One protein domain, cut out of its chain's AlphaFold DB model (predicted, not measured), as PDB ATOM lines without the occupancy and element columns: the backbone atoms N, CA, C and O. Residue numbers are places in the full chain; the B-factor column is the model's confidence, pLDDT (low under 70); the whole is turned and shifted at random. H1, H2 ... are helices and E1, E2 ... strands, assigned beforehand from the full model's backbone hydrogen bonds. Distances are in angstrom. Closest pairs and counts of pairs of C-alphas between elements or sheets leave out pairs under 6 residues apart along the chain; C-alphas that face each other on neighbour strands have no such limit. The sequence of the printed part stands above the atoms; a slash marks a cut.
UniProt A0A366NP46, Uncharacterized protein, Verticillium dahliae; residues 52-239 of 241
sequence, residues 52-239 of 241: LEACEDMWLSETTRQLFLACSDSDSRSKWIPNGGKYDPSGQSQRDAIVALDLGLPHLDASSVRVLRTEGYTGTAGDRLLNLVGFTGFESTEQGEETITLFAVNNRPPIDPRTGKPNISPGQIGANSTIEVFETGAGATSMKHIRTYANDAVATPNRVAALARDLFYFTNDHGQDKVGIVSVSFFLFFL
ATOM      1  N   LEU A  52     345.291 355.789 312.798       93.06
ATOM      2  CA  LEU A  52     345.458 354.645 311.897       93.06
ATOM      3  C   LEU A  52     346.214 353.494 312.575       93.06
ATOM      4  O   LEU A  52     347.184 352.954 312.041       93.06
ATOM      5  N   GLU A  53     345.775 353.113 313.772       93.81
ATOM      6  CA  GLU A  53     346.314 351.964 314.502       93.81
ATOM      7  C   GLU A  53     345.315 350.808 314.521       93.81
ATOM      8  O   GLU A  53     344.100 351.016 314.518       93.81
ATOM      9  N   ALA A  54     345.845 349.580 314.548       93.88
ATOM     10  CA  ALA A  54     345.065 348.345 314.649       93.88
ATOM     11  C   ALA A  54     343.836 348.295 313.715       93.88
ATOM     12  O   ALA A  54     342.775 347.795 314.106       93.88
ATOM     13  N   CYS A  55     343.982 348.840 312.500       95.62
ATOM     14  CA  CYS A  55     342.948 348.799 311.478       95.62
ATOM     15  C   CYS A  55     342.855 347.376 310.929       95.62
ATOM     16  O   CYS A  55     343.792 346.904 310.287       95.62
ATOM     17  N   GLU A  56     341.768 346.683 311.259       94.62
ATOM     18  CA  GLU A  56     341.630 345.243 311.008       94.62
ATOM     19  C   GLU A  56     341.137 344.952 309.587       94.62
ATOM     20  O   GLU A  56     341.637 344.030 308.947       94.62
ATOM     21  N   ASP A  57     340.258 345.804 309.058       97.38
ATOM     22  CA  ASP A  57     339.699 345.675 307.713       97.38
ATOM     23  C   ASP A  57     339.614 347.039 307.015       97.38
ATOM     24  O   ASP A  57     339.687 348.106 307.648       97.38
ATOM     25  N   MET A  58     339.468 347.002 305.693       97.06
ATOM     26  CA  MET A  58     339.364 348.175 304.837       97.06
ATOM     27  C   MET A  58     338.400 347.949 303.675       97.06
ATOM     28  O   MET A  58     338.308 346.857 303.116       97.06
ATOM     29  N   TRP A  59     337.719 349.014 303.262       97.94
ATOM     30  CA  TRP A  59     336.833 348.984 302.104       97.94
ATOM     31  C   TRP A  59     336.944 350.285 301.310       97.94
ATOM     32  O   TRP A  59     336.868 351.377 301.875       97.94
ATOM     33  N   LEU A  60     337.156 350.165 300.001       97.00
ATOM     34  CA  LEU A  60     337.280 351.290 299.082       97.00
ATOM     35  C   LEU A  60     335.936 351.544 298.400       97.00
ATOM     36  O   LEU A  60     335.423 350.665 297.713       97.00
ATOM     37  N   SER A  61     335.422 352.762 298.550       95.50
ATOM     38  CA  SER A  61     334.385 353.289 297.669       95.50
ATOM     39  C   SER A  61     335.028 353.687 296.348       95.50
ATOM     40  O   SER A  61     335.872 354.588 296.310       95.50
ATOM     41  N   GLU A  62     334.650 353.014 295.269       92.56
ATOM     42  CA  GLU A  62     335.170 353.329 293.941       92.56
ATOM     43  C   GLU A  62     334.565 354.630 293.412       92.56
ATOM     44  O   GLU A  62     335.278 355.403 292.767       92.56
ATOM     45  N   THR A  63     333.297 354.927 293.733       91.19
ATOM     46  CA  THR A  63     332.633 356.145 293.241       91.19
ATOM     47  C   THR A  63     333.169 357.400 293.920       91.19
ATOM     48  O   THR A  63     333.538 358.365 293.251       91.19
ATOM     49  N   THR A  64     333.307 357.374 295.250       92.19
ATOM     50  CA  THR A  64     333.776 358.539 296.020       92.19
ATOM     51  C   THR A  64     335.290 358.582 296.194       92.19
ATOM     52  O   THR A  64     335.817 359.571 296.700       92.19
ATOM     53  N   ARG A  65     336.000 357.511 295.805       93.69
ATOM     54  CA  ARG A  65     337.449 357.328 296.012       93.69
ATOM     55  C   ARG A  65     337.874 357.440 297.480       93.69
ATOM     56  O   ARG A  65     339.032 357.742 297.780       93.69
ATOM     57  N   GLN A  66     336.954 357.155 298.399       94.69
ATOM     58  CA  GLN A  66     337.228 357.129 299.831       94.69
ATOM     59  C   GLN A  66     337.562 355.711 300.295       94.69
ATOM     60  O   GLN A  66     336.783 354.780 300.086       94.69
ATOM     61  N   LEU A  67     338.698 355.553 300.971       96.38
ATOM     62  CA  LEU A  67     339.064 354.325 301.667       96.38
ATOM     63  C   LEU A  67     338.600 354.412 303.117       96.38
ATOM     64  O   LEU A  67     339.075 355.258 303.872       96.38
ATOM     65  N   PHE A  68     337.700 353.522 303.509       98.12
ATOM     66  CA  PHE A  68     337.245 353.374 304.883       98.12
ATOM     67  C   PHE A  68     338.063 352.290 305.584       98.12
ATOM     68  O   PHE A  68     338.435 351.288 304.972       98.12
ATOM     69  N   LEU A  69     338.334 352.483 306.869       98.06
ATOM     70  CA  LEU A  69     339.189 351.630 307.691       98.06
ATOM     71  C   LEU A  69     338.535 351.422 309.056       98.06
ATOM     72  O   LEU A  69     338.135 352.395 309.692       98.06
ATOM     73  N   ALA A  70     338.457 350.180 309.527       98.12
ATOM     74  CA  ALA A  70     337.975 349.861 310.871       98.12
ATOM     75  C   ALA A  70     339.143 349.859 311.863       98.12
ATOM     76  O   ALA A  70     339.768 348.823 312.092       98.12
ATOM     77  N   CYS A  71     339.457 351.031 312.417       97.50
ATOM     78  CA  CYS A  71     340.629 351.256 313.263       97.50
ATOM     79  C   CYS A  71     340.310 351.179 314.756       97.50
ATOM     80  O   CYS A  71     339.161 351.319 315.180       97.50
ATOM     81  N   SER A  72     341.353 350.929 315.548       95.94
ATOM     82  CA  SER A  72     341.250 350.617 316.970       95.94
ATOM     83  C   SER A  72     342.486 351.100 317.744       95.94
ATOM     84  O   SER A  72     343.267 351.930 317.277       95.94
ATOM     85  N   ASP A  73     342.641 350.602 318.966       92.06
ATOM     86  CA  ASP A  73     343.802 350.770 319.828       92.06
ATOM     87  C   ASP A  73     344.535 349.430 319.946       92.06
ATOM     88  O   ASP A  73     343.958 348.442 320.407       92.06
ATOM     89  N   SER A  74     345.799 349.381 319.520       91.31
ATOM     90  CA  SER A  74     346.569 348.127 319.468       91.31
ATOM     91  C   SER A  74     346.685 347.449 320.837       91.31
ATOM     92  O   SER A  74     346.596 346.222 320.925       91.31
ATOM     93  N   ASP A  75     346.814 348.232 321.909       93.56
ATOM     94  CA  ASP A  75     346.936 347.705 323.268       93.56
ATOM     95  C   ASP A  75     345.610 347.107 323.750       93.56
ATOM     96  O   ASP A  75     345.589 346.030 324.354       93.56
ATOM     97  N   SER A  76     344.486 347.753 323.444       93.56
ATOM     98  CA  SER A  76     343.146 347.279 323.794       93.56
ATOM     99  C   SER A  76     342.813 345.928 323.157       93.56
ATOM    100  O   SER A  76     342.180 345.092 323.800       93.56
ATOM    101  N   ARG A  77     343.318 345.648 321.944       92.19
ATOM    102  CA  ARG A  77     343.115 344.364 321.248       92.19
ATOM    103  C   ARG A  77     343.700 343.186 322.024       92.19
ATOM    104  O   ARG A  77     343.192 342.076 321.925       92.19
ATOM    105  N   SER A  78     344.730 343.405 322.842       92.62
ATOM    106  CA  SER A  78     345.262 342.350 323.716       92.62
ATOM    107  C   SER A  78     344.295 341.951 324.843       92.62
ATOM    108  O   SER A  78     344.430 340.863 325.410       92.62
ATOM    109  N   LYS A  79     343.308 342.809 325.138       94.12
ATOM    110  CA  LYS A  79     342.349 342.682 326.241       94.12
ATOM    111  C   LYS A  79     340.936 342.362 325.750       94.12
ATOM    112  O   LYS A  79     340.308 341.450 326.283       94.12
ATOM    113  N   TRP A  80     340.462 343.040 324.705       93.56
ATOM    114  CA  TRP A  80     339.137 342.837 324.121       93.56
ATOM    115  C   TRP A  80     339.197 342.666 322.600       93.56
ATOM    116  O   TRP A  80     339.272 343.625 321.836       93.56
ATOM    117  N   ILE A  81     339.122 341.412 322.169       92.44
ATOM    118  CA  ILE A  81     338.849 341.004 320.794       92.44
ATOM    119  C   ILE A  81     338.316 339.564 320.867       92.44
ATOM    120  O   ILE A  81     339.096 338.614 320.949       92.44
ATOM    121  N   PRO A  82     336.987 339.375 320.899       91.56
ATOM    122  CA  PRO A  82     336.381 338.044 320.975       91.56
ATOM    123  C   PRO A  82     336.902 337.078 319.901       91.56
ATOM    124  O   PRO A  82     337.267 335.951 320.221       91.56
ATOM    125  N   ASN A  83     337.097 337.567 318.672       87.38
ATOM    126  CA  ASN A  83     337.713 336.829 317.559       87.38
ATOM    127  C   ASN A  83     339.163 336.374 317.815       87.38
ATOM    128  O   ASN A  83     339.674 335.483 317.155       87.38
ATOM    129  N   GLY A  84     339.877 336.997 318.752       86.50
ATOM    130  CA  GLY A  84     341.210 336.558 319.180       86.50
ATOM    131  C   GLY A  84     341.196 335.853 320.536       86.50
ATOM    132  O   GLY A  84     342.244 335.720 321.172       86.50
ATOM    133  N   GLY A  85     340.015 335.473 321.034       87.88
ATOM    134  CA  GLY A  85     339.843 334.829 322.331       87.88
ATOM    135  C   GLY A  85     340.142 335.737 323.529       87.88
ATOM    136  O   GLY A  85     340.520 335.237 324.592       87.88
ATOM    137  N   LYS A  86     340.029 337.065 323.378       91.81
ATOM    138  CA  LYS A  86     340.267 338.039 324.457       91.81
ATOM    139  C   LYS A  86     338.949 338.637 324.937       91.81
ATOM    140  O   LYS A  86     338.210 339.225 324.152       91.81
ATOM    141  N   TYR A  87     338.689 338.496 326.235       92.31
ATOM    142  CA  TYR A  87     337.385 338.752 326.852       92.31
ATOM    143  C   TYR A  87     337.483 339.627 328.113       92.31
ATOM    144  O   TYR A  87     336.739 339.408 329.061       92.31
ATOM    145  N   ASP A  88     338.398 340.594 328.178       91.25
ATOM    146  CA  ASP A  88     338.437 341.583 329.264       91.25
ATOM    147  C   ASP A  88     337.690 342.867 328.854       91.25
ATOM    148  O   ASP A  88     338.244 343.700 328.130       91.25
ATOM    149  N   PRO A  89     336.435 343.061 329.303       88.94
ATOM    150  CA  PRO A  89     335.638 344.211 328.905       88.94
ATOM    151  C   PRO A  89     336.178 345.514 329.507       88.94
ATOM    152  O   PRO A  89     335.913 346.586 328.972       88.94
ATOM    153  N   SER A  90     336.957 345.470 330.590       88.94
ATOM    154  CA  SER A  90     337.561 346.684 331.153       88.94
ATOM    155  C   SER A  90     338.675 347.245 330.265       88.94
ATOM    156  O   SER A  90     338.993 348.431 330.335       88.94
ATOM    157  N   GLY A  91     339.243 346.396 329.404       90.19
ATOM    158  CA  GLY A  91     340.305 346.738 328.470       90.19
ATOM    159  C   GLY A  91     339.834 347.125 327.073       90.19
ATOM    160  O   GLY A  91     340.672 347.216 326.181       90.19
ATOM    161  N   GLN A  92     338.532 347.326 326.869       91.50
ATOM    162  CA  GLN A  92     337.986 347.756 325.585       91.50
ATOM    163  C   GLN A  92     338.541 349.103 325.135       91.50
ATOM    164  O   GLN A  92     338.638 350.054 325.918       91.50
ATOM    165  N   SER A  93     338.801 349.199 323.835       94.12
ATOM    166  CA  SER A  93     339.129 350.461 323.190       94.12
ATOM    167  C   SER A  93     338.044 351.507 323.427       94.12
ATOM    168  O   SER A  93     336.851 351.229 323.326       94.12
ATOM    169  N   GLN A  94     338.482 352.731 323.697       93.88
ATOM    170  CA  GLN A  94     337.623 353.914 323.782       93.88
ATOM    171  C   GLN A  94     337.690 354.761 322.500       93.88
ATOM    172  O   GLN A  94     337.176 355.876 322.459       93.88
ATOM    173  N   ARG A  95     338.396 354.266 321.476       94.56
ATOM    174  CA  ARG A  95     338.781 355.015 320.270       94.56
ATOM    175  C   ARG A  95     338.549 354.247 318.971       94.56
ATOM    176  O   ARG A  95     338.998 354.698 317.923       94.56
ATOM    177  N   ASP A  96     337.872 353.103 319.040       97.00
ATOM    178  CA  ASP A  96     337.457 352.369 317.847       97.00
ATOM    179  C   ASP A  96     336.572 353.253 316.980       97.00
ATOM    180  O   ASP A  96     335.611 353.862 317.459       97.00
ATOM    181  N   ALA A  97     336.906 353.325 315.697       97.38
ATOM    182  CA  ALA A  97     336.186 354.158 314.757       97.38
ATOM    183  C   ALA A  97     336.369 353.676 313.324       97.38
ATOM    184  O   ALA A  97     337.401 353.113 312.955       97.38
ATOM    185  N   ILE A  98     335.373 353.989 312.494       98.38
ATOM    186  CA  ILE A  98     335.575 353.996 311.052       98.38
ATOM    187  C   ILE A  98     336.328 355.277 310.698       98.38
ATOM    188  O   ILE A  98     335.889 356.386 311.018       98.38
ATOM    189  N   VAL A  99     337.470 355.119 310.044       97.81
ATOM    190  CA  VAL A  99     338.310 356.207 309.552       97.81
ATOM    191  C   VAL A  99     338.216 356.244 308.035       97.81
ATOM    192  O   VAL A  99     338.354 355.213 307.391       97.81
ATOM    193  N   ALA A 100     337.985 357.419 307.458       97.06
ATOM    194  CA  ALA A 100     337.965 357.631 306.018       97.06
ATOM    195  C   ALA A 100     339.225 358.375 305.562       97.06
ATOM    196  O   ALA A 100     339.605 359.387 306.157       97.06
ATOM    197  N   LEU A 101     339.838 357.886 304.486       95.25
ATOM    198  CA  LEU A 101     340.910 358.535 303.735       95.25
ATOM    199  C   LEU A 101     340.399 358.890 302.340       95.25
ATOM    200  O   LEU A 101     339.689 358.099 301.727       95.25
ATOM    201  N   ASP A 102     340.779 360.051 301.816       90.69
ATOM    202  CA  ASP A 102     340.454 360.444 300.440       90.69
ATOM    203  C   ASP A 102     341.627 360.144 299.501       90.69
ATOM    204  O   ASP A 102     342.652 360.826 299.540       90.69
ATOM    205  N   LEU A 103     341.473 359.121 298.655       90.31
ATOM    206  CA  LEU A 103     342.508 358.694 297.711       90.31
ATOM    207  C   LEU A 103     342.569 359.559 296.444       90.31
ATOM    208  O   LEU A 103     343.442 359.335 295.607       90.31
ATOM    209  N   GLY A 104     341.651 360.515 296.272       85.56
ATOM    210  CA  GLY A 104     341.700 361.501 295.192       85.56
ATOM    211  C   GLY A 104     342.732 362.606 295.435       85.56
ATOM    212  O   GLY A 104     343.095 363.327 294.504       85.56
ATOM    213  N   LEU A 105     343.232 362.740 296.666       84.19
ATOM    214  CA  LEU A 105     344.228 363.746 297.011       84.19
ATOM    215  C   LEU A 105     345.617 363.373 296.463       84.19
ATOM    216  O   LEU A 105     346.031 362.217 296.553       84.19
ATOM    217  N   PRO A 106     346.398 364.354 295.966       78.69
ATOM    218  CA  PRO A 106     347.742 364.100 295.442       78.69
ATOM    219  C   PRO A 106     348.695 363.554 296.516       78.69
ATOM    220  O   PRO A 106     349.625 362.806 296.210       78.69
ATOM    221  N   HIS A 107     348.456 363.911 297.782       79.31
ATOM    222  CA  HIS A 107     349.228 363.454 298.929       79.31
ATOM    223  C   HIS A 107     348.300 363.116 300.100       79.31
ATOM    224  O   HIS A 107     347.535 363.958 300.560       79.31
ATOM    225  N   LEU A 108     348.405 361.884 300.604       81.62
ATOM    226  CA  LEU A 108     347.756 361.465 301.848       81.62
ATOM    227  C   LEU A 108     348.604 361.908 303.043       81.62
ATOM    228  O   LEU A 108     349.663 361.329 303.311       81.62
ATOM    229  N   ASP A 109     348.155 362.930 303.752       80.88
ATOM    230  CA  ASP A 109     348.741 363.387 305.011       80.88
ATOM    231  C   ASP A 109     347.711 363.320 306.152       80.88
ATOM    232  O   ASP A 109     346.597 362.828 305.972       80.88
ATOM    233  N   ALA A 110     348.062 363.818 307.337       78.25
ATOM    234  CA  ALA A 110     347.160 363.820 308.489       78.25
ATOM    235  C   ALA A 110     345.829 364.561 308.226       78.25
ATOM    236  O   ALA A 110     344.818 364.239 308.851       78.25
ATOM    237  N   SER A 111     345.786 365.526 307.298       77.06
ATOM    238  CA  SER A 111     344.549 366.233 306.941       77.06
ATOM    239  C   SER A 111     343.587 365.365 306.122       77.06
ATOM    240  O   SER A 111     342.374 365.570 306.174       77.06
ATOM    241  N   SER A 112     344.106 364.341 305.434       84.50
ATOM    242  CA  SER A 112     343.299 363.366 304.691       84.50
ATOM    243  C   SER A 112     342.569 362.363 305.593       84.50
ATOM    244  O   SER A 112     341.604 361.742 305.152       84.50
ATOM    245  N   VAL A 113     342.998 362.230 306.855       92.19
ATOM    246  CA  VAL A 113     342.475 361.255 307.817       92.19
ATOM    247  C   VAL A 113     341.266 361.824 308.558       92.19
ATOM    248  O   VAL A 113     341.391 362.759 309.355       92.19
ATOM    249  N   ARG A 114     340.087 361.233 308.342       95.25
ATOM    250  CA  ARG A 114     338.825 361.644 308.973       95.25
ATOM    251  C   ARG A 114     338.266 360.527 309.843       95.25
ATOM    252  O   ARG A 114     337.833 359.501 309.337       95.25
ATOM    253  N   VAL A 115     338.241 360.738 311.156       96.69
ATOM    254  CA  VAL A 115     337.553 359.835 312.093       96.69
ATOM    255  C   VAL A 115     336.061 360.140 312.018       96.69
ATOM    256  O   VAL A 115     335.653 361.266 312.311       96.69
ATOM    257  N   LEU A 116     335.253 359.169 311.597       97.88
ATOM    258  CA  LEU A 116     333.825 359.386 311.393       97.88
ATOM    259  C   LEU A 116     333.072 359.327 312.720       97.88
ATOM    260  O   LEU A 116     333.158 358.356 313.470       97.88
ATOM    261  N   ARG A 117     332.280 360.364 312.995       97.31
ATOM    262  CA  ARG A 117     331.371 360.382 314.148       97.31
ATOM    263  C   ARG A 117     330.205 359.414 313.926       97.31
ATOM    264  O   ARG A 117     329.606 359.414 312.857       97.31
ATOM    265  N   THR A 118     329.831 358.661 314.954       96.75
ATOM    266  CA  THR A 118     328.703 357.714 314.949       96.75
ATOM    267  C   THR A 118     327.402 358.397 315.373       96.75
ATOM    268  O   THR A 118     327.030 358.399 316.549       96.75
ATOM    269  N   GLU A 119     326.705 359.033 314.438       97.75
ATOM    270  CA  GLU A 119     325.465 359.752 314.741       97.75
ATOM    271  C   GLU A 119     324.305 358.779 314.987       97.75
ATOM    272  O   GLU A 119     324.114 357.827 314.239       97.75
ATOM    273  N   GLY A 120     323.519 359.006 316.042       96.19
ATOM    274  CA  GLY A 120     322.344 358.184 316.366       96.19
ATOM    275  C   GLY A 120     322.638 356.828 317.023       96.19
ATOM    276  O   GLY A 120     321.721 356.226 317.571       96.19
ATOM    277  N   TYR A 121     323.893 356.370 317.047       97.06
ATOM    278  CA  TYR A 121     324.275 355.138 317.737       97.06
ATOM    279  C   TYR A 121     324.446 355.370 319.244       97.06
ATOM    280  O   TYR A 121     325.171 356.270 319.675       97.06
ATOM    281  N   THR A 122     323.788 354.548 320.062       93.94
ATOM    282  CA  THR A 122     323.796 354.700 321.525       93.94
ATOM    283  C   THR A 122     324.887 353.899 322.224       93.94
ATOM    284  O   THR A 122     325.141 354.143 323.401       93.94
ATOM    285  N   GLY A 123     325.563 352.974 321.541       92.00
ATOM    286  CA  GLY A 123     326.544 352.105 322.189       92.00
ATOM    287  C   GLY A 123     325.925 350.922 322.923       92.00
ATOM    288  O   GLY A 123     324.719 350.676 322.845       92.00
ATOM    289  N   THR A 124     326.768 350.209 323.666       87.88
ATOM    290  CA  THR A 124     326.366 349.028 324.442       87.88
ATOM    291  C   THR A 124     325.590 349.458 325.685       87.88
ATOM    292  O   THR A 124     324.477 348.999 325.910       87.88
ATOM    293  N   ALA A 125     326.136 350.399 326.459       86.44
ATOM    294  CA  ALA A 125     325.529 350.886 327.701       86.44
ATOM    295  C   ALA A 125     325.300 352.411 327.698       86.44
ATOM    296  O   ALA A 125     325.475 353.076 328.717       86.44
ATOM    297  N   GLY A 126     324.946 352.989 326.543       88.38
ATOM    298  CA  GLY A 126     324.846 354.450 326.386       88.38
ATOM    299  C   GLY A 126     326.200 355.143 326.165       88.38
ATOM    300  O   GLY A 126     326.268 356.370 326.123       88.38
ATOM    301  N   ASP A 127     327.269 354.358 326.034       89.88
ATOM    302  CA  ASP A 127     328.667 354.787 325.919       89.88
ATOM    303  C   ASP A 127     329.053 355.274 324.515       89.88
ATOM    304  O   ASP A 127     330.086 355.920 324.352       89.88
ATOM    305  N   ARG A 128     328.204 355.012 323.512       91.88
ATOM    306  CA  ARG A 128     328.455 355.287 322.086       91.88
ATOM    307  C   ARG A 128     329.703 354.590 321.533       91.88
ATOM    308  O   ARG A 128     330.222 355.014 320.504       91.88
ATOM    309  N   LEU A 129     330.170 353.525 322.185       93.88
ATOM    310  CA  LEU A 129     331.377 352.807 321.785       93.88
ATOM    311  C   LEU A 129     331.071 351.694 320.785       93.88
ATOM    312  O   LEU A 129     330.086 350.955 320.912       93.88
ATOM    313  N   LEU A 130     331.958 351.576 319.803       96.06
ATOM    314  CA  LEU A 130     332.045 350.440 318.898       96.06
ATOM    315  C   LEU A 130     333.233 349.565 319.300       96.06
ATOM    316  O   LEU A 130     334.212 350.053 319.856       96.06
ATOM    317  N   ASN A 131     333.150 348.273 319.005       96.06
ATOM    318  CA  ASN A 131     334.261 347.334 319.124       96.06
ATOM    319  C   ASN A 131     334.436 346.651 317.770       96.06
ATOM    320  O   ASN A 131     333.848 345.598 317.510       96.06
ATOM    321  N   LEU A 132     335.167 347.314 316.880       96.88
ATOM    322  CA  LEU A 132     335.158 347.016 315.453       96.88
ATOM    323  C   LEU A 132     336.052 345.826 315.107       96.88
ATOM    324  O   LEU A 132     337.132 345.652 315.670       96.88
ATOM    325  N   VAL A 133     335.623 345.023 314.140       94.94
ATOM    326  CA  VAL A 133     336.445 343.993 313.481       94.94
ATOM    327  C   VAL A 133     336.281 344.201 311.975       94.94
ATOM    328  O   VAL A 133     336.483 345.327 311.514       94.94
ATOM    329  N   GLY A 134     335.819 343.192 311.238       96.75
ATOM    330  CA  GLY A 134     335.589 343.302 309.816       96.75
ATOM    331  C   GLY A 134     334.352 344.126 309.504       96.75
ATOM    332  O   GLY A 134     333.377 344.191 310.265       96.75
ATOM    333  N   PHE A 135     334.369 344.751 308.340       98.25
ATOM    334  CA  PHE A 135     333.231 345.501 307.841       98.25
ATOM    335  C   PHE A 135     333.225 345.488 306.318       98.25
ATOM    336  O   PHE A 135     334.153 345.033 305.656       98.25
ATOM    337  N   THR A 136     332.147 345.982 305.735       98.06
ATOM    338  CA  THR A 136     332.084 346.181 304.292       98.06
ATOM    339  C   THR A 136     331.224 347.381 303.961       98.06
ATOM    340  O   THR A 136     330.456 347.851 304.806       98.06
ATOM    341  N   GLY A 137     331.358 347.875 302.736       96.62
ATOM    342  CA  GLY A 137     330.506 348.914 302.187       96.62
ATOM    343  C   GLY A 137     329.675 348.408 301.016       96.62
ATOM    344  O   GLY A 137     330.035 347.455 300.326       96.62
ATOM    345  N   PHE A 138     328.553 349.078 300.797       95.75
ATOM    346  CA  PHE A 138     327.688 348.920 299.643       95.75
ATOM    347  C   PHE A 138     327.363 350.309 299.094       95.75
ATOM    348  O   PHE A 138     326.887 351.175 299.831       95.75
ATOM    349  N   GLU A 139     327.641 350.521 297.813       94.75
ATOM    350  CA  GLU A 139     327.330 351.771 297.121       94.75
ATOM    351  C   GLU A 139     325.955 351.664 296.474       94.75
ATOM    352  O   GLU A 139     325.626 350.678 295.813       94.75
ATOM    353  N   SER A 140     325.147 352.700 296.655       92.38
ATOM    354  CA  SER A 140     323.854 352.825 295.997       92.38
ATOM    355  C   SER A 140     323.595 354.271 295.611       92.38
ATOM    356  O   SER A 140     324.143 355.195 296.207       92.38
ATOM    357  N   THR A 141     322.741 354.471 294.615       88.62
ATOM    358  CA  THR A 141     322.221 355.796 294.282       88.62
ATOM    359  C   THR A 141     320.782 355.865 294.755       88.62
ATOM    360  O   THR A 141     319.912 355.184 294.209       88.62
ATOM    361  N   GLU A 142     320.520 356.691 295.759       76.88
ATOM    362  CA  GLU A 142     319.173 356.921 296.267       76.88
ATOM    363  C   GLU A 142     318.766 358.355 295.994       76.88
ATOM    364  O   GLU A 142     319.491 359.287 296.311       76.88
ATOM    365  N   GLN A 143     317.602 358.539 295.365       79.00
ATOM    366  CA  GLN A 143     317.049 359.871 295.084       79.00
ATOM    367  C   GLN A 143     318.006 360.791 294.291       79.00
ATOM    368  O   GLN A 143     317.862 362.009 294.315       79.00
ATOM    369  N   GLY A 144     318.942 360.203 293.537       80.00
ATOM    370  CA  GLY A 144     319.952 360.925 292.757       80.00
ATOM    371  C   GLY A 144     321.242 361.247 293.518       80.00
ATOM    372  O   GLY A 144     322.151 361.810 292.915       80.00
ATOM    373  N   GLU A 145     321.349 360.868 294.792       82.50
ATOM    374  CA  GLU A 145     322.546 361.046 295.614       82.50
ATOM    375  C   GLU A 145     323.264 359.709 295.843       82.50
ATOM    376  O   GLU A 145     322.644 358.670 296.092       82.50
ATOM    377  N   GLU A 146     324.595 359.722 295.750       88.12
ATOM    378  CA  GLU A 146     325.414 358.564 296.108       88.12
ATOM    379  C   GLU A 146     325.404 358.358 297.624       88.12
ATOM    380  O   GLU A 146     325.805 359.227 298.397       88.12
ATOM    381  N   THR A 147     324.963 357.176 298.037       93.50
ATOM    382  CA  THR A 147     324.913 356.745 299.429       93.50
ATOM    383  C   THR A 147     325.812 355.535 299.616       93.50
ATOM    384  O   THR A 147     325.725 354.551 298.876       93.50
ATOM    385  N   ILE A 148     326.646 355.589 300.649       95.81
ATOM    386  CA  ILE A 148     327.494 354.485 301.087       95.81
ATOM    387  C   ILE A 148     326.866 353.889 302.343       95.81
ATOM    388  O   ILE A 148     326.781 354.550 303.380       95.81
ATOM    389  N   THR A 149     326.449 352.630 302.266       97.00
ATOM    390  CA  THR A 149     325.987 351.859 303.423       97.00
ATOM    391  C   THR A 149     327.132 351.006 303.950       97.00
ATOM    392  O   THR A 149     327.661 350.169 303.226       97.00
ATOM    393  N   LEU A 150     327.512 351.194 305.210       97.81
ATOM    394  CA  LEU A 150     328.549 350.419 305.883       97.81
ATOM    395  C   LEU A 150     327.912 349.394 306.819       97.81
ATOM    396  O   LEU A 150     327.090 349.757 307.657       97.81
ATOM    397  N   PHE A 151     328.332 348.136 306.714       98.50
ATOM    398  CA  PHE A 151     327.946 347.056 307.620       98.50
ATOM    399  C   PHE A 151     329.165 346.663 308.439       98.50
ATOM    400  O   PHE A 151     330.111 346.091 307.899       98.50
ATOM    401  N   ALA A 152     329.145 346.975 309.728       98.31
ATOM    402  CA  ALA A 152     330.278 346.791 310.618       98.31
ATOM    403  C   ALA A 152     329.996 345.716 311.661       98.31
ATOM    404  O   ALA A 152     328.987 345.769 312.366       98.31
ATOM    405  N   VAL A 153     330.920 344.766 311.799       98.25
ATOM    406  CA  VAL A 153     330.943 343.895 312.968       98.25
ATOM    407  C   VAL A 153     331.248 344.739 314.198       98.25
ATOM    408  O   VAL A 153     332.226 345.484 314.236       98.25
ATOM    409  N   ASN A 154     330.413 344.584 315.219       97.69
ATOM    410  CA  ASN A 154     330.550 345.251 316.500       97.69
ATOM    411  C   ASN A 154     330.487 344.220 317.627       97.69
ATOM    412  O   ASN A 154     329.420 343.698 317.964       97.69
ATOM    413  N   ASN A 155     331.642 343.920 318.207       95.75
ATOM    414  CA  ASN A 155     331.814 342.944 319.274       95.75
ATOM    415  C   ASN A 155     331.556 343.545 320.646       95.75
ATOM    416  O   ASN A 155     332.454 343.670 321.483       95.75
ATOM    417  N   ARG A 156     330.302 343.909 320.871       94.38
ATOM    418  CA  ARG A 156     329.880 344.506 322.129       94.38
ATOM    419  C   ARG A 156     330.086 343.533 323.286       94.38
ATOM    420  O   ARG A 156     329.816 342.331 323.149       94.38
ATOM    421  N   PRO A 157     330.467 344.026 324.466       93.06
ATOM    422  CA  PRO A 157     330.354 343.250 325.678       93.06
ATOM    423  C   PRO A 157     328.923 342.775 325.890       93.06
ATOM    424  O   PRO A 157     327.968 343.503 325.593       93.06
ATOM    425  N   PRO A 158     328.745 341.577 326.461       90.50
ATOM    426  CA  PRO A 158     327.454 341.220 327.014       90.50
ATOM    427  C   PRO A 158     327.059 342.238 328.085       90.50
ATOM    428  O   PRO A 158     327.924 342.828 328.723       90.50
ATOM    429  N   ILE A 159     325.762 342.444 328.296       87.06
ATOM    430  CA  ILE A 159     325.232 343.317 329.352       87.06
ATOM    431  C   ILE A 159     324.548 342.433 330.389       87.06
ATOM    432  O   ILE A 159     323.885 341.458 330.034       87.06
ATOM    433  N   ASP A 160     324.724 342.740 331.670       82.81
ATOM    434  CA  ASP A 160     323.925 342.135 332.729       82.81
ATOM    435  C   ASP A 160     322.511 342.746 332.698       82.81
ATOM    436  O   ASP A 160     322.359 343.945 332.952       82.81
ATOM    437  N   PRO A 161     321.462 341.949 332.424       79.94
ATOM    438  CA  PRO A 161     320.099 342.455 332.295       79.94
ATOM    439  C   PRO A 161     319.549 343.077 333.587       79.94
ATOM    440  O   PRO A 161     318.579 343.826 333.530       79.94
ATOM    441  N   ARG A 162     320.140 342.790 334.757       83.50
ATOM    442  CA  ARG A 162     319.718 343.375 336.040       83.50
ATOM    443  C   ARG A 162     320.320 344.750 336.286       83.50
ATOM    444  O   ARG A 162     319.670 345.595 336.893       83.50
ATOM    445  N   THR A 163     321.570 344.954 335.877       81.38
ATOM    446  CA  THR A 163     322.323 346.179 336.188       81.38
ATOM    447  C   THR A 163     322.481 347.113 334.995       81.38
ATOM    448  O   THR A 163     322.830 348.276 335.187       81.38
ATOM    449  N   GLY A 164     322.245 346.626 333.773       77.25
ATOM    450  CA  GLY A 164     322.467 347.374 332.535       77.25
ATOM    451  C   GLY A 164     323.943 347.669 332.255       77.25
ATOM    452  O   GLY A 164     324.249 348.465 331.373       77.25
ATOM    453  N   LYS A 165     324.866 347.056 333.007       77.56
ATOM    454  CA  LYS A 165     326.316 347.249 332.869       77.56
ATOM    455  C   LYS A 165     326.951 346.114 332.065       77.56
ATOM    456  O   LYS A 165     326.389 345.016 332.050       77.56
ATOM    457  N   PRO A 166     328.126 346.335 331.442       74.38
ATOM    458  CA  PRO A 166     328.906 345.260 330.845       74.38
ATOM    459  C   PRO A 166     329.049 344.078 331.814       74.38
ATOM    460  O   PRO A 166     329.396 344.238 332.983       74.38
ATOM    461  N   ASN A 167     328.683 342.906 331.319       68.62
ATOM    462  CA  ASN A 167     328.520 341.657 332.040       68.62
ATOM    463  C   ASN A 167     329.867 341.161 332.577       68.62
ATOM    464  O   ASN A 167     330.925 341.372 331.988       68.62
ATOM    465  N   ILE A 168     329.802 340.485 333.719       66.69
ATOM    466  CA  ILE A 168     330.942 340.125 334.560       66.69
ATOM    467  C   ILE A 168     331.571 338.776 334.145       66.69
ATOM    468  O   ILE A 168     332.494 338.297 334.796       66.69
ATOM    469  N   SER A 169     331.120 338.107 333.073       82.81
ATOM    470  CA  SER A 169     331.719 336.820 332.645       82.81
ATOM    471  C   SER A 169     331.736 336.554 331.127       82.81
ATOM    472  O   SER A 169     331.376 335.459 330.695       82.81
ATOM    473  N   PRO A 170     332.205 337.489 330.279       84.38
ATOM    474  CA  PRO A 170     332.285 337.286 328.825       84.38
ATOM    475  C   PRO A 170     333.149 336.085 328.415       84.38
ATOM    476  O   PRO A 170     332.838 335.440 327.423       84.38
ATOM    477  N   GLY A 171     334.158 335.695 329.200       84.31
ATOM    478  CA  GLY A 171     334.926 334.465 328.950       84.31
ATOM    479  C   GLY A 171     334.129 333.158 329.112       84.31
ATOM    480  O   GLY A 171     334.642 332.095 328.777       84.31
ATOM    481  N   GLN A 172     332.894 333.219 329.621       86.50
ATOM    482  CA  GLN A 172     331.995 332.069 329.781       86.50
ATOM    483  C   GLN A 172     330.810 332.087 328.812       86.50
ATOM    484  O   GLN A 172     330.287 331.028 328.479       86.50
ATOM    485  N   ILE A 173     330.366 333.268 328.381       88.44
ATOM    486  CA  ILE A 173     329.148 333.423 327.563       88.44
ATOM    487  C   ILE A 173     329.415 334.022 326.179       88.44
ATOM    488  O   ILE A 173     328.535 334.012 325.322       88.44
ATOM    489  N   GLY A 174     330.618 334.554 325.961       90.69
ATOM    490  CA  GLY A 174     331.016 335.227 324.735       90.69
ATOM    491  C   GLY A 174     330.552 336.673 324.638       90.69
ATOM    492  O   GLY A 174     329.978 337.241 325.566       90.69
ATOM    493  N   ALA A 175     330.814 337.287 323.489       92.81
ATOM    494  CA  ALA A 175     330.362 338.638 323.197       92.81
ATOM    495  C   ALA A 175     328.874 338.697 322.806       92.81
ATOM    496  O   ALA A 175     328.263 337.717 322.364       92.81
ATOM    497  N   ASN A 176     328.296 339.890 322.956       93.50
ATOM    498  CA  ASN A 176     326.978 340.247 322.432       93.50
ATOM    499  C   ASN A 176     327.136 340.923 321.064       93.50
ATOM    500  O   ASN A 176     326.736 342.076 320.858       93.50
ATOM    501  N   SER A 177     327.806 340.202 320.168       95.56
ATOM    502  CA  SER A 177     328.195 340.690 318.857       95.56
ATOM    503  C   SER A 177     326.992 341.015 317.982       95.56
ATOM    504  O   SER A 177     325.933 340.392 318.062       95.56
ATOM    505  N   THR A 178     327.177 342.015 317.133       97.06
ATOM    506  CA  THR A 178     326.141 342.559 316.255       97.06
ATOM    507  C   THR A 178     326.723 342.999 314.934       97.06
ATOM    508  O   THR A 178     327.924 343.249 314.840       97.06
ATOM    509  N   ILE A 179     325.851 343.146 313.940       98.06
ATOM    510  CA  ILE A 179     326.166 343.875 312.715       98.06
ATOM    511  C   ILE A 179     325.465 345.229 312.777       98.06
ATOM    512  O   ILE A 179     324.236 345.301 312.798       98.06
ATOM    513  N   GLU A 180     326.246 346.298 312.827       98.00
ATOM    514  CA  GLU A 180     325.753 347.671 312.824       98.00
ATOM    515  C   GLU A 180     325.739 348.206 311.397       98.00
ATOM    516  O   GLU A 180     326.719 348.070 310.667       98.00
ATOM    517  N   VAL A 181     324.631 348.827 311.005       98.00
ATOM    518  CA  VAL A 181     324.479 349.450 309.693       98.00
ATOM    519  C   VAL A 181     324.515 350.956 309.838       98.00
ATOM    520  O   VAL A 181     323.735 351.536 310.600       98.00
ATOM    521  N   PHE A 182     325.396 351.578 309.065       98.00
ATOM    522  CA  PHE A 182     325.530 353.019 308.979       98.00
ATOM    523  C   PHE A 182     325.382 353.507 307.542       98.00
ATOM    524  O   PHE A 182     325.707 352.792 306.601       98.00
ATOM    525  N   GLU A 183     324.951 354.749 307.379       97.06
ATOM    526  CA  GLU A 183     324.976 355.463 306.104       97.06
ATOM    527  C   GLU A 183     325.924 356.651 306.162       97.06
ATOM    528  O   GLU A 183     326.010 357.363 307.166       97.06
ATOM    529  N   THR A 184     326.626 356.869 305.060       96.50
ATOM    530  CA  THR A 184     327.514 358.006 304.844       96.50
ATOM    531  C   THR A 184     327.619 358.306 303.343       96.50
ATOM    532  O   THR A 184     326.909 357.707 302.537       96.50
ATOM    533  N   GLY A 185     328.484 359.238 302.952       94.50
ATOM    534  CA  GLY A 185     328.664 359.628 301.554       94.50
ATOM    535  C   GLY A 185     330.040 360.224 301.272       94.50
ATOM    536  O   GLY A 185     330.986 360.052 302.046       94.50
ATOM    537  N   ALA A 186     330.165 360.927 300.150       92.44
ATOM    538  CA  ALA A 186     331.394 361.627 299.783       92.44
ATOM    539  C   ALA A 186     331.766 362.709 300.816       92.44
ATOM    540  O   ALA A 186     330.903 363.367 301.396       92.44
ATOM    541  N   GLY A 187     333.063 362.901 301.059       91.81
ATOM    542  CA  GLY A 187     333.569 363.864 302.040       91.81
ATOM    543  C   GLY A 187     333.166 363.561 303.489       91.81
ATOM    544  O   GLY A 187     333.133 364.476 304.313       91.81
ATOM    545  N   ALA A 188     332.844 362.304 303.808       92.25
ATOM    546  CA  ALA A 188     332.282 361.905 305.096       92.25
ATOM    547  C   ALA A 188     333.079 362.433 306.301       92.25
ATOM    548  O   ALA A 188     334.296 362.249 306.393       92.25
ATOM    549  N   THR A 189     332.365 363.021 307.265       96.25
ATOM    550  CA  THR A 189     332.864 363.335 308.625       96.25
ATOM    551  C   THR A 189     332.047 362.640 309.720       96.25
ATOM    552  O   THR A 189     332.387 362.682 310.905       96.25
ATOM    553  N   SER A 190     330.961 361.981 309.326       97.44
ATOM    554  CA  SER A 190     330.100 361.181 310.181       97.44
ATOM    555  C   SER A 190     329.467 360.047 309.394       97.44
ATOM    556  O   SER A 190     329.487 360.012 308.162       97.44
ATOM    557  N   MET A 191     328.917 359.106 310.142       97.88
ATOM    558  CA  MET A 191     328.094 358.026 309.645       97.88
ATOM    559  C   MET A 191     326.865 357.911 310.548       97.88
ATOM    560  O   MET A 191     326.972 357.905 311.779       97.88
ATOM    561  N   LYS A 192     325.689 357.888 309.932       97.94
ATOM    562  CA  LYS A 192     324.401 357.835 310.618       97.94
ATOM    563  C   LYS A 192     324.032 356.385 310.866       97.94
ATOM    564  O   LYS A 192     323.964 355.608 309.923       97.94
ATOM    565  N   HIS A 193     323.773 356.023 312.114       98.31
ATOM    566  CA  HIS A 193     323.283 354.694 312.460       98.31
ATOM    567  C   HIS A 193     321.868 354.491 311.931       98.31
ATOM    568  O   HIS A 193     320.983 355.322 312.143       98.31
ATOM    569  N   ILE A 194     321.676 353.381 311.228       96.94
ATOM    570  CA  ILE A 194     320.410 353.017 310.594       96.94
ATOM    571  C   ILE A 194     319.758 351.868 311.343       96.94
ATOM    572  O   ILE A 194     318.547 351.879 311.577       96.94
ATOM    573  N   ARG A 195     320.545 350.845 311.691       95.81
ATOM    574  CA  ARG A 195     320.024 349.614 312.283       95.81
ATOM    575  C   ARG A 195     321.119 348.802 312.958       95.81
ATOM    576  O   ARG A 195     322.241 348.743 312.474       95.81
ATOM    577  N   THR A 196     320.733 348.084 314.005       96.94
ATOM    578  CA  THR A 196     321.509 346.990 314.593       96.94
ATOM    579  C   THR A 196     320.860 345.657 314.231       96.94
ATOM    580  O   THR A 196     319.678 345.453 314.513       96.94
ATOM    581  N   TYR A 197     321.619 344.733 313.647       96.62
ATOM    582  CA  TYR A 197     321.229 343.330 313.524       96.62
ATOM    583  C   TYR A 197     321.838 342.525 314.672       96.62
ATOM    584  O   TYR A 197     323.059 342.441 314.815       96.62
ATOM    585  N   ALA A 198     320.963 341.917 315.469       94.69
ATOM    586  CA  ALA A 198     321.306 340.987 316.534       94.69
ATOM    587  C   ALA A 198     320.519 339.690 316.317       94.69
ATOM    588  O   ALA A 198     319.300 339.720 316.137       94.69
ATOM    589  N   ASN A 199     321.218 338.561 316.292       94.00
ATOM    590  CA  ASN A 199     320.632 337.237 316.121       94.00
ATOM    591  C   ASN A 199     321.573 336.195 316.735       94.00
ATOM    592  O   ASN A 199     322.784 336.410 316.735       94.00
ATOM    593  N   ASP A 200     321.043 335.064 317.195       92.62
ATOM    594  CA  ASP A 200     321.854 333.978 317.762       92.62
ATOM    595  C   ASP A 200     322.897 333.444 316.769       92.62
ATOM    596  O   ASP A 200     324.002 333.088 317.173       92.62
ATOM    597  N   ALA A 201     322.598 333.488 315.465       93.75
ATOM    598  CA  ALA A 201     323.534 333.119 314.408       93.75
ATOM    599  C   ALA A 201     324.751 334.057 314.308       93.75
ATOM    600  O   ALA A 201     325.791 333.636 313.798       93.75
ATOM    601  N   VAL A 202     324.649 335.305 314.787       94.12
ATOM    602  CA  VAL A 202     325.752 336.282 314.878       94.12
ATOM    603  C   VAL A 202     326.546 335.982 316.153       94.12
ATOM    604  O   VAL A 202     326.528 336.727 317.134       94.12
ATOM    605  N   ALA A 203     327.190 334.818 316.164       93.00
ATOM    606  CA  ALA A 203     327.812 334.272 317.356       93.00
ATOM    607  C   ALA A 203     329.217 334.844 317.583       93.00
ATOM    608  O   ALA A 203     329.483 335.427 318.635       93.00
ATOM    609  N   THR A 204     330.085 334.705 316.582       93.38
ATOM    610  CA  THR A 204     331.463 335.210 316.576       93.38
ATOM    611  C   THR A 204     331.777 335.860 315.219       93.38
ATOM    612  O   THR A 204     332.647 335.413 314.469       93.38
ATOM    613  N   PRO A 205     331.020 336.899 314.825       95.44
ATOM    614  CA  PRO A 205     331.155 337.483 313.501       95.44
ATOM    615  C   PRO A 205     332.579 337.995 313.266       95.44
ATOM    616  O   PRO A 205     333.155 338.640 314.142       95.44
ATOM    617  N   ASN A 206     333.148 337.724 312.094       95.38
ATOM    618  CA  ASN A 206     334.465 338.238 311.716       95.38
ATOM    619  C   ASN A 206     334.355 339.303 310.629       95.38
ATOM    620  O   ASN A 206     334.790 340.428 310.849       95.38
ATOM    621  N   ARG A 207     333.701 338.985 309.505       95.12
ATOM    622  CA  ARG A 207     333.537 339.916 308.383       95.12
ATOM    623  C   ARG A 207     332.162 339.805 307.737       95.12
ATOM    624  O   ARG A 207     331.561 338.731 307.715       95.12
ATOM    625  N   VAL A 208     331.687 340.922 307.188       96.38
ATOM    626  CA  VAL A 208     330.431 341.030 306.430       96.38
ATOM    627  C   VAL A 208     330.728 341.122 304.930       96.38
ATOM    628  O   VAL A 208     331.729 341.703 304.524       96.38
ATOM    629  N   ALA A 209     329.842 340.580 304.099       96.38
ATOM    630  CA  ALA A 209     329.816 340.765 302.653       96.38
ATOM    631  C   ALA A 209     328.408 341.207 302.228       96.38
ATOM    632  O   ALA A 209     327.467 340.413 302.257       96.38
ATOM    633  N   ALA A 210     328.256 342.480 301.869       95.44
ATOM    634  CA  ALA A 210     326.979 343.062 301.483       95.44
ATOM    635  C   ALA A 210     326.726 342.869 299.984       95.44
ATOM    636  O   ALA A 210     327.620 343.058 299.162       95.44
ATOM    637  N   LEU A 211     325.496 342.496 299.639       91.75
ATOM    638  CA  LEU A 211     325.015 342.384 298.260       91.75
ATOM    639  C   LEU A 211     323.970 343.448 297.927       91.75
ATOM    640  O   LEU A 211     323.808 343.809 296.765       91.75
ATOM    641  N   ALA A 212     323.249 343.915 298.942       88.94
ATOM    642  CA  ALA A 212     322.314 345.021 298.864       88.94
ATOM    643  C   ALA A 212     322.192 345.693 300.239       88.94
ATOM    644  O   ALA A 212     322.730 345.212 301.237       88.94
ATOM    645  N   ARG A 213     321.416 346.776 300.297       84.69
ATOM    646  CA  ARG A 213     321.109 347.544 301.515       84.69
ATOM    647  C   ARG A 213     320.583 346.695 302.684       84.69
ATOM    648  O   ARG A 213     320.795 347.035 303.844       84.69
ATOM    649  N   ASP A 214     319.888 345.605 302.396       85.88
ATOM    650  CA  ASP A 214     319.263 344.715 303.376       85.88
ATOM    651  C   ASP A 214     319.619 343.234 303.168       85.88
ATOM    652  O   ASP A 214     319.086 342.369 303.863       85.88
ATOM    653  N   LEU A 215     320.560 342.941 302.265       92.50
ATOM    654  CA  LEU A 215     321.024 341.590 301.970       92.50
ATOM    655  C   LEU A 215     322.537 341.507 302.138       92.50
ATOM    656  O   LEU A 215     323.296 342.106 301.376       92.50
ATOM    657  N   PHE A 216     322.976 340.714 303.108       96.38
ATOM    658  CA  PHE A 216     324.388 340.479 303.366       96.38
ATOM    659  C   PHE A 216     324.621 339.073 303.916       96.38
ATOM    660  O   PHE A 216     323.736 338.454 304.508       96.38
ATOM    661  N   TYR A 217     325.847 338.600 303.742       97.31
ATOM    662  CA  TYR A 217     326.389 337.423 304.405       97.31
ATOM    663  C   TYR A 217     327.405 337.858 305.452       97.31
ATOM    664  O   TYR A 217     327.978 338.943 305.366       97.31
ATOM    665  N   PHE A 218     327.656 337.006 306.434       96.25
ATOM    666  CA  PHE A 218     328.727 337.209 307.398       96.25
ATOM    667  C   PHE A 218     329.364 335.870 307.752       96.25
ATOM    668  O   PHE A 218     328.742 334.814 307.616       96.25
ATOM    669  N   THR A 219     330.614 335.913 308.192       95.19
ATOM    670  CA  THR A 219     331.340 334.742 308.689       95.19
ATOM    671  C   THR A 219     331.330 334.723 310.206       95.19
ATOM    672  O   THR A 219     331.439 335.778 310.821       95.19
ATOM    673  N   ASN A 220     331.255 333.532 310.804       93.38
ATOM    674  CA  ASN A 220     331.652 333.321 312.194       93.38
ATOM    675  C   ASN A 220     333.000 332.602 312.207       93.38
ATOM    676  O   ASN A 220     333.115 331.512 311.650       93.38
ATOM    677  N   ASP A 221     334.010 333.197 312.824       86.81
ATOM    678  CA  ASP A 221     335.368 332.634 312.881       86.81
ATOM    679  C   ASP A 221     335.508 331.390 313.774       86.81
ATOM    680  O   ASP A 221     336.349 330.538 313.507       86.81
ATOM    681  N   HIS A 222     334.654 331.256 314.788       85.25
ATOM    682  CA  HIS A 222     334.625 330.146 315.739       85.25
ATOM    683  C   HIS A 222     333.276 329.403 315.708       85.25
ATOM    684  O   HIS A 222     332.885 328.730 316.663       85.25
ATOM    685  N   GLY A 223     332.527 329.525 314.606       85.81
ATOM    686  CA  GLY A 223     331.223 328.881 314.458       85.81
ATOM    687  C   GLY A 223     330.167 329.451 315.412       85.81
ATOM    688  O   GLY A 223     329.984 330.660 315.495       85.81
ATOM    689  N   GLN A 224     329.396 328.583 316.073       87.75
ATOM    690  CA  GLN A 224     328.361 329.001 317.036       87.75
ATOM    691  C   GLN A 224     328.869 329.032 318.484       87.75
ATOM    692  O   GLN A 224     328.236 329.633 319.354       87.75
ATOM    693  N   ASP A 225     330.023 328.420 318.745       89.00
ATOM    694  CA  ASP A 225     330.620 328.365 320.070       89.00
ATOM    695  C   ASP A 225     331.403 329.646 320.337       89.00
ATOM    696  O   ASP A 225     332.478 329.886 319.787       89.00
ATOM    697  N   LYS A 226     330.865 330.486 321.219       88.19
ATOM    698  CA  LYS A 226     331.446 331.805 321.485       88.19
ATOM    699  C   LYS A 226     332.680 331.788 322.384       88.19
ATOM    700  O   LYS A 226     333.356 332.801 322.474       88.19
ATOM    701  N   VAL A 227     332.931 330.700 323.114       88.12
ATOM    702  CA  VAL A 227     334.025 330.597 324.096       88.12
ATOM    703  C   VAL A 227     334.561 329.170 324.208       88.12
ATOM    704  O   VAL A 227     333.930 328.205 323.778       88.12
ATOM    705  N   GLY A 228     335.708 329.021 324.874       82.81
ATOM    706  CA  GLY A 228     336.266 327.718 325.231       82.81
ATOM    707  C   GLY A 228     336.988 327.016 324.078       82.81
ATOM    708  O   GLY A 228     337.240 327.592 323.026       82.81
ATOM    709  N   ILE A 229     337.371 325.756 324.296       74.00
ATOM    710  CA  ILE A 229     338.248 325.035 323.362       74.00
ATOM    711  C   ILE A 229     337.565 324.702 322.033       74.00
ATOM    712  O   ILE A 229     338.229 324.694 321.003       74.00
ATOM    713  N   VAL A 230     336.249 324.460 322.045       72.94
ATOM    714  CA  VAL A 230     335.475 324.126 320.839       72.94
ATOM    715  C   VAL A 230     335.439 325.317 319.889       72.94
ATOM    716  O   VAL A 230     335.722 325.144 318.709       72.94
ATOM    717  N   SER A 231     335.238 326.519 320.441       73.06
ATOM    718  CA  SER A 231     335.354 327.791 319.727       73.06
ATOM    719  C   SER A 231     336.675 327.844 318.944       73.06
ATOM    720  O   SER A 231     336.676 327.896 317.718       73.06
ATOM    721  N   VAL A 232     337.813 327.672 319.624       63.72
ATOM    722  CA  VAL A 232     339.168 327.766 319.031       63.72
ATOM    723  C   VAL A 232     339.525 326.587 318.111       63.72
ATOM    724  O   VAL A 232     340.416 326.693 317.270       63.72
ATOM    725  N   SER A 233     338.826 325.454 318.227       51.31
ATOM    726  CA  SER A 233     339.132 324.240 317.458       51.31
ATOM    727  C   SER A 233     338.663 324.302 316.004       51.31
ATOM    728  O   SER A 233     339.118 323.494 315.201       51.31
ATOM    729  N   PHE A 234     337.816 325.263 315.618       48.97
ATOM    730  CA  PHE A 234     337.370 325.406 314.226       48.97
ATOM    731  C   PHE A 234     338.543 325.652 313.253       48.97
ATOM    732  O   PHE A 234     338.541 325.142 312.134       48.97
ATOM    733  N   PHE A 235     339.619 326.301 313.719       42.75
ATOM    734  CA  PHE A 235     340.878 326.450 312.974       42.75
ATOM    735  C   PHE A 235     341.611 325.123 312.698       42.75
ATOM    736  O   PHE A 235     342.377 325.043 311.743       42.75
ATOM    737  N   LEU A 236     341.396 324.087 313.517       37.31
ATOM    738  CA  LEU A 236     342.025 322.771 313.352       37.31
ATOM    739  C   LEU A 236     341.252 321.861 312.386       37.31
ATOM    740  O   LEU A 236     341.858 320.975 311.790       37.31
ATOM    741  N   PHE A 237     339.943 322.078 312.211       37.47
ATOM    742  CA  PHE A 237     339.070 321.203 311.416       37.47
ATOM    743  C   PHE A 237     338.804 321.683 309.982       37.47
ATOM    744  O   PHE A 237     338.232 320.933 309.198       37.47
ATOM    745  N   PHE A 238     339.275 322.869 309.583       36.22
ATOM    746  CA  PHE A 238     339.173 323.359 308.194       36.22
ATOM    747  C   PHE A 238     340.039 322.593 307.169       36.22
ATOM    748  O   PHE A 238     340.178 323.025 306.027       36.22
ATOM    749  N   LEU A 239     340.636 321.468 307.567       37.31
ATOM    750  CA  LEU A 239     341.541 320.658 306.755       37.31
ATOM    751  C   LEU A 239     340.893 319.452 306.064       37.31
ATOM    752  O   LEU A 239     341.575 318.784 305.294       37.31
TER     753      LEU A 239
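This is residues 52 to 239 of the 241 residues of an uncharacterized protein of Verticillium dahliae (UniProt A0A366NP46). A strongly twisted five-strand sheet, E5 E9 E8 E7 E6, and a smaller sheet, E1 E2 E3 E4, stand partly face to face and nearly close into a flattened barrel: E4 runs on into E5 at one edge, and E1 comes beside E6 at the other. The hairpin of E10 and E11 packs with E10 on the outside of E6 and E7 as a third layer, while long unnamed loops with H1 and H2 gather at one end and H3 lies far out. The printed part has 188 residues, with eleven named strands and three named helices, in the order E1 E2 H1 E3 E4 E5 E6 E7 H2 E8 E9 E10 E11 H3; the class is mixed, helices and strands, with 89 residues, under half, in named elements. The five-strand sheet is mixed, the other two antiparallel; the whole is compact, with a radius of gyration of the C-alphas of 16.7 A and spans of 48 by 34 by 31 A.

Start at E1, residues 58 to 60, in a hairpin with E2, residues 66 to 71; N 59 and O 68 are 2.9 A apart, within hydrogen-bond range, as are the N and O pairs below. E3, residues 97 to 102, is antiparallel to E2, with N 69 and O 99 at 2.8 A, and forms a hairpin with E4, residues 113 to 115, with N 100 and O 114 at 2.8 A. E4 runs on into E5, residues 117 to 119, at 35 degrees. Next find the hairpin of E6, residues 132 to 142, and E7, residues 145 to 154, with N 138 and O 149 at 2.8 A. E8, residues 178 to 184, is antiparallel to E7, with N 150 and O 182 at 2.8 A, and forms a hairpin with E9, residues 190 to 197, with N 181 and O 195 at 2.8 A. E9 is also parallel to E5, with N 191 and O 117 at 2.8 A. E10, residues 205 to 212, and E11, residues 215 to 220, form a hairpin, with N 209 and O 217 at 2.8 A. The three form a stack of sheets, face to face in turn; the closest C-alphas of E1 and E6 are those of Trp 59 and Thr 136, 5.9 A, and of E6 and E10 those of Gly 134 and Arg 207, 4.2 A. H2, residues 170 to 173, and H3, residues 228 to 237, are close but not clearly touching, with Gln 172 and Gly 228 the closest C-alphas, 7.6 A apart; H1, residues 74 to 77, touches no helix. H3 has 3 of 6 O i to N i+4 pairs within hydrogen-bond range; H1 and H2 are too short for such a pair.

Find C-alpha 58 at (339.364, 348.175, 304.837), where E1 begins. E6 runs 26.9 A and bends by 54 degrees at residue 135; E7 runs 27.4 A, and E9, 20.2 A, bends by 58 degrees at residue 194. H3 runs 15.5 A to C-alpha 237 at (339.070, 321.203, 311.416).

The two C-alphas farthest apart, those of Pro 106 and Arg 162, are 53.5 A apart. The printed part has no cut; the links H1 to E3, E5 to E6 and E7 to H2 are long. The model's pLDDT is under 70 at residues 167 to 168 and 232 to 239.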